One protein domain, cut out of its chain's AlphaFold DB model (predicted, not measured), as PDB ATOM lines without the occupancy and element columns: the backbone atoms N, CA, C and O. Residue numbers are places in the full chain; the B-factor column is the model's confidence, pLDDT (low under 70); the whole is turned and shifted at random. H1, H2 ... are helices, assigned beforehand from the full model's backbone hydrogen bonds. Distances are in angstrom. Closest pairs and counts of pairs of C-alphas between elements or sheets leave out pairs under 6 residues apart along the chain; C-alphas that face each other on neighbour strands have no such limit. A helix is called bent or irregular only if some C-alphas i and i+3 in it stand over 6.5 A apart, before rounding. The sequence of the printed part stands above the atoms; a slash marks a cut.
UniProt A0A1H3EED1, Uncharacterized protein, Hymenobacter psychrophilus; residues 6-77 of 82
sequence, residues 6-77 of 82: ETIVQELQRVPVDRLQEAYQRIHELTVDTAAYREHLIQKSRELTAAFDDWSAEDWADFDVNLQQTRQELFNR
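This is residues 6 to 77 of the 82 residues of an uncharacterized protein of Hymenobacter psychrophilus (UniProt A0A1H3EED1). The model is an open, flat chain of four helices bent into a wide C, with the longest helix, H3, along its base and an empty middle. H4 turns off at a corner from one end of H3, H2 leads away from the other end, and the short H1 folds back from the far end of H2 toward the inside of the C. The printed part has 72 residues, with four named helices in the order H1, H2, H3, H4 and no named strand; the class is all helix. The whole is extended, with a radius of gyration of the C-alphas of 22.4 A, and the C-alphas span 64 by 35 by 6 A.

H3 is the longest helix, residues 34 to 53, 28.4 A from first to last C-alpha; C-alpha 34 stands at (-38.377, -37.547, 23.393) and C-alpha 53 at (-26.765, -33.297, -2.187). H4 follows it, residues 57 to 75, 27.1 A long, and ends with C-alpha 75 at (-6.187, -26.407, 16.564). Before H3 comes H2, residues 17 to 30, 20.3 A long. H2 is irregular: C-alphas 18 and 21 are 7.4 A apart. H1, residues 6 to 12, is 9.9 A long and begins with C-alpha 6 at (-24.267, -29.490, 38.744).

H3 touches no helix. H3 and H4 are only just apart, with their closest C-alphas at 8.4 A. H2 and H3 are apart, although a tight link of 3 residues joins them. H1 and H2 are close but not clearly touching, with 1 pair of C-alphas within 8 A; the closest C-alphas are those of Leu 12 and Ala 23, 8.0 A apart. H1 and H2 run opposite ways at a steep tilt of 50 degrees. H1 is apart from H3 and H4, and H2 is apart from H4. In H1, H3 and H4 every O i to N i+4 pair is within hydrogen-bond range; in H2 it is 8 of 10.

The two C-alphas farthest apart in the domain, those of Asp 18 and Glu 58, are 64.4 A apart, while the first and last printed C-alphas, those of Glu 6 and Arg 77, are 30.0 A apart. Residues 6 to 11, 25 to 51 and 64 to 77 stand free. The three links are tight, and the printed part has no cut. The mean pLDDT of the printed part is 81.7; residues 30 to 35, of which 30 belongs to H2 and 34 to 35 belong to H3, are under 70.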
ATOM      1  N   GLU A   6     -24.741 -29.707  37.370       73.69
ATOM      2  CA  GLU A   6     -24.267 -29.490  38.744       73.69
ATOM      3  C   GLU A   6     -25.209 -28.601  39.556       73.69
ATOM      4  O   GLU A   6     -25.526 -28.935  40.696       73.69
ATOM      5  N   THR A   7     -25.707 -27.507  38.971       79.44
ATOM      6  CA  THR A   7     -26.679 -26.635  39.640       79.44
ATOM      7  C   THR A   7     -27.977 -27.385  39.946       79.44
ATOM      8  O   THR A   7     -28.503 -27.272  41.047       79.44
ATOM      9  N   ILE A   8     -28.471 -28.209  39.017       73.88
ATOM     10  CA  ILE A   8     -29.693 -29.009  39.221       73.88
ATOM     11  C   ILE A   8     -29.500 -30.032  40.351       73.88
ATOM     12  O   ILE A   8     -30.374 -30.185  41.204       73.88
ATOM     13  N   VAL A   9     -28.348 -30.706  40.390       75.12
ATOM     14  CA  VAL A   9     -28.027 -31.698  41.429       75.12
ATOM     15  C   VAL A   9     -27.916 -31.045  42.809       75.12
ATOM     16  O   VAL A   9     -28.438 -31.587  43.782       75.12
ATOM     17  N   GLN A  10     -27.287 -29.870  42.906       80.38
ATOM     18  CA  GLN A  10     -27.171 -29.132  44.167       80.38
ATOM     19  C   GLN A  10     -28.529 -28.652  44.697       80.38
ATOM     20  O   GLN A  10     -28.773 -28.715  45.901       80.38
ATOM     21  N   GLU A  11     -29.431 -28.209  43.820       79.81
ATOM     22  CA  GLU A  11     -30.777 -27.796  44.235       79.81
ATOM     23  C   GLU A  11     -31.647 -28.994  44.649       79.81
ATOM     24  O   GLU A  11     -32.402 -28.903  45.616       79.81
ATOM     25  N   LEU A  12     -31.484 -30.158  44.009       77.94
ATOM     26  CA  LEU A  12     -32.168 -31.395  44.406       77.94
ATOM     27  C   LEU A  12     -31.783 -31.873  45.811       77.94
ATOM     28  O   LEU A  12     -32.635 -32.379  46.537       77.94
ATOM     29  N   GLN A  13     -30.531 -31.672  46.226       79.62
ATOM     30  CA  GLN A  13     -30.074 -32.003  47.583       79.62
ATOM     31  C   GLN A  13     -30.743 -31.152  48.671       79.62
ATOM     32  O   GLN A  13     -30.746 -31.540  49.838       79.62
ATOM     33  N   ARG A  14     -31.307 -29.995  48.305       84.81
ATOM     34  CA  ARG A  14     -32.024 -29.093  49.217       84.81
ATOM     35  C   ARG A  14     -33.518 -29.400  49.305       84.81
ATOM     36  O   ARG A  14     -34.213 -28.767  50.099       84.81
ATOM     37  N   VAL A  15     -34.024 -30.345  48.509       81.50
ATOM     38  CA  VAL A  15     -35.433 -30.746  48.536       81.50
ATOM     39  C   VAL A  15     -35.695 -31.593  49.788       81.50
ATOM     40  O   VAL A  15     -35.034 -32.615  49.985       81.50
ATOM     41  N   PRO A  16     -36.666 -31.208  50.637       86.50
ATOM     42  CA  PRO A  16     -37.086 -32.017  51.777       86.50
ATOM     43  C   PRO A  16     -37.507 -33.430  51.349       86.50
ATOM     44  O   PRO A  16     -38.138 -33.601  50.306       86.50
ATOM     45  N   VAL A  17     -37.177 -34.447  52.154       80.81
ATOM     46  CA  VAL A  17     -37.404 -35.868  51.811       80.81
ATOM     47  C   VAL A  17     -38.876 -36.160  51.493       80.81
ATOM     48  O   VAL A  17     -39.173 -36.913  50.569       80.81
ATOM     49  N   ASP A  18     -39.797 -35.506  52.198       88.25
ATOM     50  CA  ASP A  18     -41.249 -35.585  52.006       88.25
ATOM     51  C   ASP A  18     -41.735 -34.999  50.669       88.25
ATOM     52  O   ASP A  18     -42.856 -35.276  50.248       88.25
ATOM     53  N   ARG A  19     -40.890 -34.231  49.970       85.94
ATOM     54  CA  ARG A  19     -41.192 -33.599  48.676       85.94
ATOM     55  C   ARG A  19     -40.382 -34.151  47.509       85.94
ATOM     56  O   ARG A  19     -40.568 -33.702  46.378       85.94
ATOM     57  N   LEU A  20     -39.515 -35.141  47.741       80.81
ATOM     58  CA  LEU A  20     -38.693 -35.744  46.684       80.81
ATOM     59  C   LEU A  20     -39.539 -36.360  45.567       80.81
ATOM     60  O   LEU A  20     -39.179 -36.251  44.398       80.81
ATOM     61  N   GLN A  21     -40.682 -36.956  45.905       79.94
ATOM     62  CA  GLN A  21     -41.579 -37.539  44.909       79.94
ATOM     63  C   GLN A  21     -42.256 -36.472  44.041       79.94
ATOM     64  O   GLN A  21     -42.377 -36.649  42.832       79.94
ATOM     65  N   GLU A  22     -42.626 -35.334  44.628       82.56
ATOM     66  CA  GLU A  22     -43.194 -34.204  43.891       82.56
ATOM     67  C   GLU A  22     -42.140 -33.540  42.986       82.56
ATOM     68  O   GLU A  22     -42.424 -33.194  41.840       82.56
ATOM     69  N   ALA A  23     -40.899 -33.421  43.467       79.69
ATOM     70  CA  ALA A  23     -39.774 -32.933  42.673       79.69
ATOM     71  C   ALA A  23     -39.439 -33.877  41.505       79.69
ATOM     72  O   ALA A  23     -39.248 -33.412  40.382       79.69
ATOM     73  N   TYR A  24     -39.427 -35.193  41.745       80.00
ATOM     74  CA  TYR A  24     -39.247 -36.205  40.702       80.00
ATOM     75  C   TYR A  24     -40.328 -36.095  39.623       80.00
ATOM     76  O   TYR A  24     -40.000 -36.033  38.441       80.00
ATOM     77  N   GLN A  25     -41.600 -36.005  40.025       78.44
ATOM     78  CA  GLN A  25     -42.731 -35.881  39.105       78.44
ATOM     79  C   GLN A  25     -42.576 -34.654  38.195       78.44
ATOM     80  O   GLN A  25     -42.643 -34.780  36.976       78.44
ATOM     81  N   ARG A  26     -42.258 -33.484  38.767       78.06
ATOM     82  CA  ARG A  26     -42.069 -32.238  38.006       78.06
ATOM     83  C   ARG A  26     -40.879 -32.301  37.051       78.06
ATOM     84  O   ARG A  26     -40.967 -31.807  35.935       78.06
ATOM     85  N   ILE A  27     -39.766 -32.910  37.461       75.75
ATOM     86  CA  ILE A  27     -38.606 -33.108  36.575       75.75
ATOM     87  C   ILE A  27     -38.962 -34.052  35.424       75.75
ATOM     88  O   ILE A  27     -38.554 -33.820  34.289       75.75
ATOM     89  N   HIS A  28     -39.749 -35.087  35.702       70.69
ATOM     90  CA  HIS A  28     -40.195 -36.046  34.698       70.69
ATOM     91  C   HIS A  28     -41.265 -35.472  33.748       70.69
ATOM     92  O   HIS A  28     -41.362 -35.867  32.591       70.69
ATOM     93  N   GLU A  29     -42.034 -34.482  34.189       70.88
ATOM     94  CA  GLU A  29     -42.924 -33.697  33.323       70.88
ATOM     95  C   GLU A  29     -42.148 -32.690  32.458       70.88
ATOM     96  O   GLU A  29     -42.567 -32.367  31.349       70.88
ATOM     97  N   LEU A  30     -40.990 -32.220  32.939       66.31
ATOM     98  CA  LEU A  30     -40.067 -31.370  32.181       66.31
ATOM     99  C   LEU A  30     -39.226 -32.150  31.163       66.31
ATOM    100  O   LEU A  30     -38.632 -31.528  30.276       66.31
ATOM    101  N   THR A  31     -39.145 -33.484  31.259       62.56
ATOM    102  CA  THR A  31     -38.525 -34.282  30.199       62.56
ATOM    103  C   THR A  31     -39.363 -34.167  28.932       62.56
ATOM    104  O   THR A  31     -40.415 -34.780  28.800       62.56
ATOM    105  N   VAL A  32     -38.863 -33.337  28.010       59.00
ATOM    106  CA  VAL A  32     -39.373 -33.128  26.650       59.00
ATOM    107  C   VAL A  32     -39.788 -34.464  26.051       59.00
ATOM    108  O   VAL A  32     -39.033 -35.433  26.148       59.00
ATOM    109  N   ASP A  33     -40.956 -34.495  25.406       66.25
ATOM    110  CA  ASP A  33     -41.424 -35.652  24.650       66.25
ATOM    111  C   ASP A  33     -40.329 -36.096  23.669       66.25
ATOM    112  O   ASP A  33     -40.074 -35.487  22.622       66.25
ATOM    113  N   THR A  34     -39.606 -37.141  24.071       66.69
ATOM    114  CA  THR A  34     -38.377 -37.547  23.393       66.69
ATOM    115  C   THR A  34     -38.659 -38.076  21.993       66.69
ATOM    116  O   THR A  34     -37.729 -38.153  21.195       66.69
ATOM    117  N   ALA A  35     -39.909 -38.433  21.682       67.62
ATOM    118  CA  ALA A  35     -40.317 -38.840  20.346       67.62
ATOM    119  C   ALA A  35     -40.394 -37.630  19.407       67.62
ATOM    120  O   ALA A  35     -39.751 -37.634  18.359       67.62
ATOM    121  N   ALA A  36     -41.086 -36.560  19.814       71.44
ATOM    122  CA  ALA A  36     -41.188 -35.327  19.030       71.44
ATOM    123  C   ALA A  36     -39.821 -34.650  18.837       71.44
ATOM    124  O   ALA A  36     -39.493 -34.185  17.745       71.44
ATOM    125  N   TYR A  37     -38.982 -34.649  19.879       74.19
ATOM    126  CA  TYR A  37     -37.617 -34.131  19.783       74.19
ATOM    127  C   TYR A  37     -36.735 -34.969  18.844       74.19
ATOM    128  O   TYR A  37     -35.987 -34.410  18.043       74.19
ATOM    129  N   ARG A  38     -36.845 -36.305  18.889       76.12
ATOM    130  CA  ARG A  38     -36.140 -37.190  17.945       76.12
ATOM    131  C   ARG A  38     -36.591 -36.966  16.509       76.12
ATOM    132  O   ARG A  38     -35.733 -36.876  15.641       76.12
ATOM    133  N   GLU A  39     -37.891 -36.842  16.261       83.19
ATOM    134  CA  GLU A  39     -38.412 -36.584  14.914       83.19
ATOM    135  C   GLU A  39     -37.914 -35.238  14.376       83.19
ATOM    136  O   GLU A  39     -37.439 -35.157  13.246       83.19
ATOM    137  N   HIS A  40     -37.905 -34.197  15.215       82.88
ATOM    138  CA  HIS A  40     -37.324 -32.905  14.854       82.88
ATOM    139  C   HIS A  40     -35.834 -33.014  14.481       82.88
ATOM    140  O   HIS A  40     -35.401 -32.429  13.488       82.88
ATOM    141  N   LEU A  41     -35.046 -33.785  15.239       81.12
ATOM    142  CA  LEU A  41     -33.635 -34.024  14.919       81.12
ATOM    143  C   LEU A  41     -33.454 -34.812  13.614       81.12
ATOM    144  O   LEU A  41     -32.570 -34.475  12.827       81.12
ATOM    145  N   ILE A  42     -34.286 -35.827  13.367       84.38
ATOM    146  CA  ILE A  42     -34.275 -36.605  12.118       84.38
ATOM    147  C   ILE A  42     -34.573 -35.690  10.929       84.38
ATOM    148  O   ILE A  42     -33.845 -35.714   9.937       84.38
ATOM    149  N   GLN A  43     -35.603 -34.853  11.043       90.81
ATOM    150  CA  GLN A  43     -35.985 -33.905  10.003       90.81
ATOM    151  C   GLN A  43     -34.853 -32.913   9.707       90.81
ATOM    152  O   GLN A  43     -34.451 -32.756   8.555       90.81
ATOM    153  N   LYS A  44     -34.253 -32.335  10.750       87.56
ATOM    154  CA  LYS A  44     -33.124 -31.410  10.608       87.56
ATOM    155  C   LYS A  44     -31.897 -32.069   9.969       87.56
ATOM    156  O   LYS A  44     -31.216 -31.448   9.160       87.56
ATOM    157  N   SER A  45     -31.619 -33.331  10.303       79.81
ATOM    158  CA  SER A  45     -30.540 -34.095   9.668       79.81
ATOM    159  C   SER A  45     -30.787 -34.291   8.174       79.81
ATOM    160  O   SER A  45     -29.850 -34.163   7.394       79.81
ATOM    161  N   ARG A  46     -32.028 -34.594   7.772       84.19
ATOM    162  CA  ARG A  46     -32.393 -34.749   6.357       84.19
ATOM    163  C   ARG A  46     -32.260 -33.441   5.589       84.19
ATOM    164  O   ARG A  46     -31.736 -33.458   4.487       84.19
ATOM    165  N   GLU A  47     -32.701 -32.328   6.174       87.69
ATOM    166  CA  GLU A  47     -32.556 -30.992   5.578       87.69
ATOM    167  C   GLU A  47     -31.088 -30.635   5.342       87.69
ATOM    168  O   GLU A  47     -30.741 -30.140   4.274       87.69
ATOM    169  N   LEU A  48     -30.219 -30.945   6.309       83.81
ATOM    170  CA  LEU A  48     -28.776 -30.790   6.154       83.81
ATOM    171  C   LEU A  48     -28.246 -31.651   5.006       83.81
ATOM    172  O   LEU A  48     -27.608 -31.114   4.113       83.81
ATOM    173  N   THR A  49     -28.528 -32.958   4.992       79.62
ATOM    174  CA  THR A  49     -28.060 -33.855   3.922       79.62
ATOM    175  C   THR A  49     -28.552 -33.418   2.544       79.62
ATOM    176  O   THR A  49     -27.748 -33.337   1.625       79.62
ATOM    177  N   ALA A  50     -29.830 -33.058   2.413       81.31
ATOM    178  CA  ALA A  50     -30.390 -32.572   1.155       81.31
ATOM    179  C   ALA A  50     -29.696 -31.291   0.668       81.31
ATOM    180  O   ALA A  50     -29.424 -31.157  -0.519       81.31
ATOM    181  N   ALA A  51     -29.345 -30.378   1.579       82.88
ATOM    182  CA  ALA A  51     -28.612 -29.170   1.217       82.88
ATOM    183  C   ALA A  51     -27.216 -29.468   0.643       82.88
ATOM    184  O   ALA A  51     -26.756 -28.704  -0.197       82.88
ATOM    185  N   PHE A  52     -26.561 -30.553   1.072       79.12
ATOM    186  CA  PHE A  52     -25.267 -30.998   0.536       79.12
ATOM    187  C   PHE A  52     -25.394 -31.830  -0.751       79.12
ATOM    188  O   PHE A  52     -24.459 -31.853  -1.548       79.12
ATOM    189  N   ASP A  53     -26.523 -32.511  -0.966       80.94
ATOM    190  CA  ASP A  53     -26.765 -33.297  -2.187       80.94
ATOM    191  C   ASP A  53     -26.894 -32.401  -3.433       80.94
ATOM    192  O   ASP A  53     -26.494 -32.805  -4.525       80.94
ATOM    193  N   ASP A  54     -27.391 -31.172  -3.267       85.25
ATOM    194  CA  ASP A  54     -27.533 -30.185  -4.348       85.25
ATOM    195  C   ASP A  54     -26.233 -29.412  -4.653       85.25
ATOM    196  O   ASP A  54     -26.215 -28.543  -5.530       85.25
ATOM    197  N   TRP A  55     -25.137 -29.692  -3.943       88.75
ATOM    198  CA  TRP A  55     -23.873 -28.982  -4.141       88.75
ATOM    199  C   TRP A  55     -23.174 -29.380  -5.434       88.75
ATOM    200  O   TRP A  55     -23.008 -30.559  -5.761       88.75
ATOM    201  N   SER A  56     -22.681 -28.371  -6.149       90.44
ATOM    202  CA  SER A  56     -21.791 -28.591  -7.279       90.44
ATOM    203  C   SER A  56     -20.411 -29.069  -6.805       90.44
ATOM    204  O   SER A  56     -20.049 -28.971  -5.631       90.44
ATOM    205  N   ALA A  57     -19.595 -29.575  -7.731       89.62
ATOM    206  CA  ALA A  57     -18.212 -29.936  -7.416       89.62
ATOM    207  C   ALA A  57     -17.376 -28.729  -6.935       89.62
ATOM    208  O   ALA A  57     -16.420 -28.918  -6.186       89.62
ATOM    209  N   GLU A  58     -17.733 -27.512  -7.359       92.69
ATOM    210  CA  GLU A  58     -17.093 -26.265  -6.928       92.69
ATOM    211  C   GLU A  58     -17.464 -25.933  -5.476       92.69
ATOM    212  O   GLU A  58     -16.570 -25.734  -4.659       92.69
ATOM    213  N   ASP A  59     -18.751 -26.024  -5.119       88.56
ATOM    214  CA  ASP A  59     -19.224 -25.806  -3.741       88.56
ATOM    215  C   ASP A  59     -18.566 -26.786  -2.752       88.56
ATOM    216  O   ASP A  59     -18.162 -26.412  -1.647       88.56
ATOM    217  N   TRP A  60     -18.396 -28.045  -3.167       88.38
ATOM    218  CA  TRP A  60     -17.679 -29.049  -2.378       88.38
ATOM    219  C   TRP A  60     -16.196 -28.719  -2.191       88.38
ATOM    220  O   TRP A  60     -15.665 -28.912  -1.093       88.38
ATOM    221  N   ALA A  61     -15.522 -28.231  -3.235       91.19
ATOM    222  CA  ALA A  61     -14.119 -27.839  -3.154       91.19
ATOM    223  C   ALA A  61     -13.929 -26.628  -2.227       91.19
ATOM    224  O   ALA A  61     -13.037 -26.637  -1.376       91.19
ATOM    225  N   ASP A  62     -14.807 -25.629  -2.330       92.00
ATOM    226  CA  ASP A  62     -14.793 -24.445  -1.471       92.00
ATOM    227  C   ASP A  62     -15.070 -24.795  -0.007       92.00
ATOM    228  O   ASP A  62     -14.428 -24.259   0.906       92.00
ATOM    229  N   PHE A  63     -15.989 -25.728   0.246       89.12
ATOM    230  CA  PHE A  63     -16.240 -26.230   1.591       89.12
ATOM    231  C   PHE A  63     -15.023 -26.943   2.185       89.12
ATOM    232  O   PHE A  63     -14.684 -26.678   3.340       89.12
ATOM    233  N   ASP A  64     -14.339 -27.807   1.426       90.25
ATOM    234  CA  ASP A  64     -13.150 -28.510   1.924       90.25
ATOM    235  C   ASP A  64     -12.019 -27.525   2.258       90.25
ATOM    236  O   ASP A  64     -11.422 -27.602   3.334       90.25
ATOM    237  N   VAL A  65     -11.790 -26.516   1.410       93.38
ATOM    238  CA  VAL A  65     -10.815 -25.448   1.688       93.38
ATOM    239  C   VAL A  65     -11.160 -24.709   2.984       93.38
ATOM    240  O   VAL A  65     -10.298 -24.572   3.860       93.38
ATOM    241  N   ASN A  66     -12.416 -24.281   3.147       92.06
ATOM    242  CA  ASN A  66     -12.876 -23.603   4.364       92.06
ATOM    243  C   ASN A  66     -12.752 -24.497   5.609       92.06
ATOM    244  O   ASN A  66     -12.350 -24.028   6.679       92.06
ATOM    245  N   LEU A  67     -13.059 -25.790   5.484       90.56
ATOM    246  CA  LEU A  67     -12.948 -26.760   6.570       90.56
ATOM    247  C   LEU A  67     -11.493 -26.920   7.025       90.56
ATOM    248  O   LEU A  67     -11.221 -26.898   8.229       90.56
ATOM    249  N   GLN A  68     -10.551 -27.040   6.085       89.31
ATOM    250  CA  GLN A  68      -9.124 -27.139   6.403       89.31
ATOM    251  C   GLN A  68      -8.606 -25.867   7.078       89.31
ATOM    252  O   GLN A  68      -7.914 -25.959   8.094       89.31
ATOM    253  N   GLN A  69      -8.973 -24.690   6.564       91.06
ATOM    254  CA  GLN A  69      -8.597 -23.402   7.157       91.06
ATOM    255  C   GLN A  69      -9.128 -23.274   8.585       91.06
ATOM    256  O   GLN A  69      -8.352 -23.070   9.518       91.06
ATOM    257  N   THR A  70     -10.423 -23.519   8.787       89.56
ATOM    258  CA  THR A  70     -11.060 -23.457  10.110       89.56
ATOM    259  C   THR A  70     -10.421 -24.442  11.088       89.56
ATOM    260  O   THR A  70     -10.194 -24.123  12.256       89.56
ATOM    261  N   ARG A  71     -10.088 -25.655  10.631       86.31
ATOM    262  CA  ARG A  71      -9.412 -26.657  11.461       86.31
ATOM    263  C   ARG A  71      -8.029 -26.175  11.891       86.31
ATOM    264  O   ARG A  71      -7.694 -26.282  13.069       86.31
ATOM    265  N   GLN A  72      -7.238 -25.635  10.970       87.94
ATOM    266  CA  GLN A  72      -5.940 -25.056  11.315       87.94
ATOM    267  C   GLN A  72      -6.106 -23.906  12.307       87.94
ATOM    268  O   GLN A  72      -5.420 -23.876  13.324       87.94
ATOM    269  N   GLU A  73      -7.064 -23.016  12.071       86.25
ATOM    270  CA  GLU A  73      -7.348 -21.899  12.961       86.25
ATOM    271  C   GLU A  73      -7.814 -22.322  14.343       86.25
ATOM    272  O   GLU A  73      -7.569 -21.575  15.273       86.25
ATOM    273  N   LEU A  74      -8.516 -23.443  14.513       84.38
ATOM    274  CA  LEU A  74      -8.984 -23.895  15.827       84.38
ATOM    275  C   LEU A  74      -7.902 -24.646  16.600       84.38
ATOM    276  O   LEU A  74      -7.773 -24.454  17.808       84.38
ATOM    277  N   PHE A  75      -7.129 -25.490  15.917       85.56
ATOM    278  CA  PHE A  75      -6.187 -26.407  16.564       85.56
ATOM    279  C   PHE A  75      -4.739 -25.906  16.594       85.56
ATOM    280  O   PHE A  75      -3.957 -26.416  17.390       85.56
ATOM    281  N   ASN A  76      -4.395 -24.886  15.802       83.81
ATOM    282  CA  ASN A  76      -3.086 -24.225  15.846       83.81
ATOM    283  C   ASN A  76      -3.149 -22.836  16.496       83.81
ATOM    284  O   ASN A  76      -2.237 -22.032  16.294       83.81
ATOM    285  N   ARG A  77      -4.205 -22.516  17.266       74.81
ATOM    286  CA  ARG A  77      -4.221 -21.253  18.020       74.81
ATOM    287  C   ARG A  77      -3.045 -21.252  18.992       74.81
ATOM    288  O   ARG A  77      -2.922 -22.211  19.759       74.81
TER     289      ARG A  77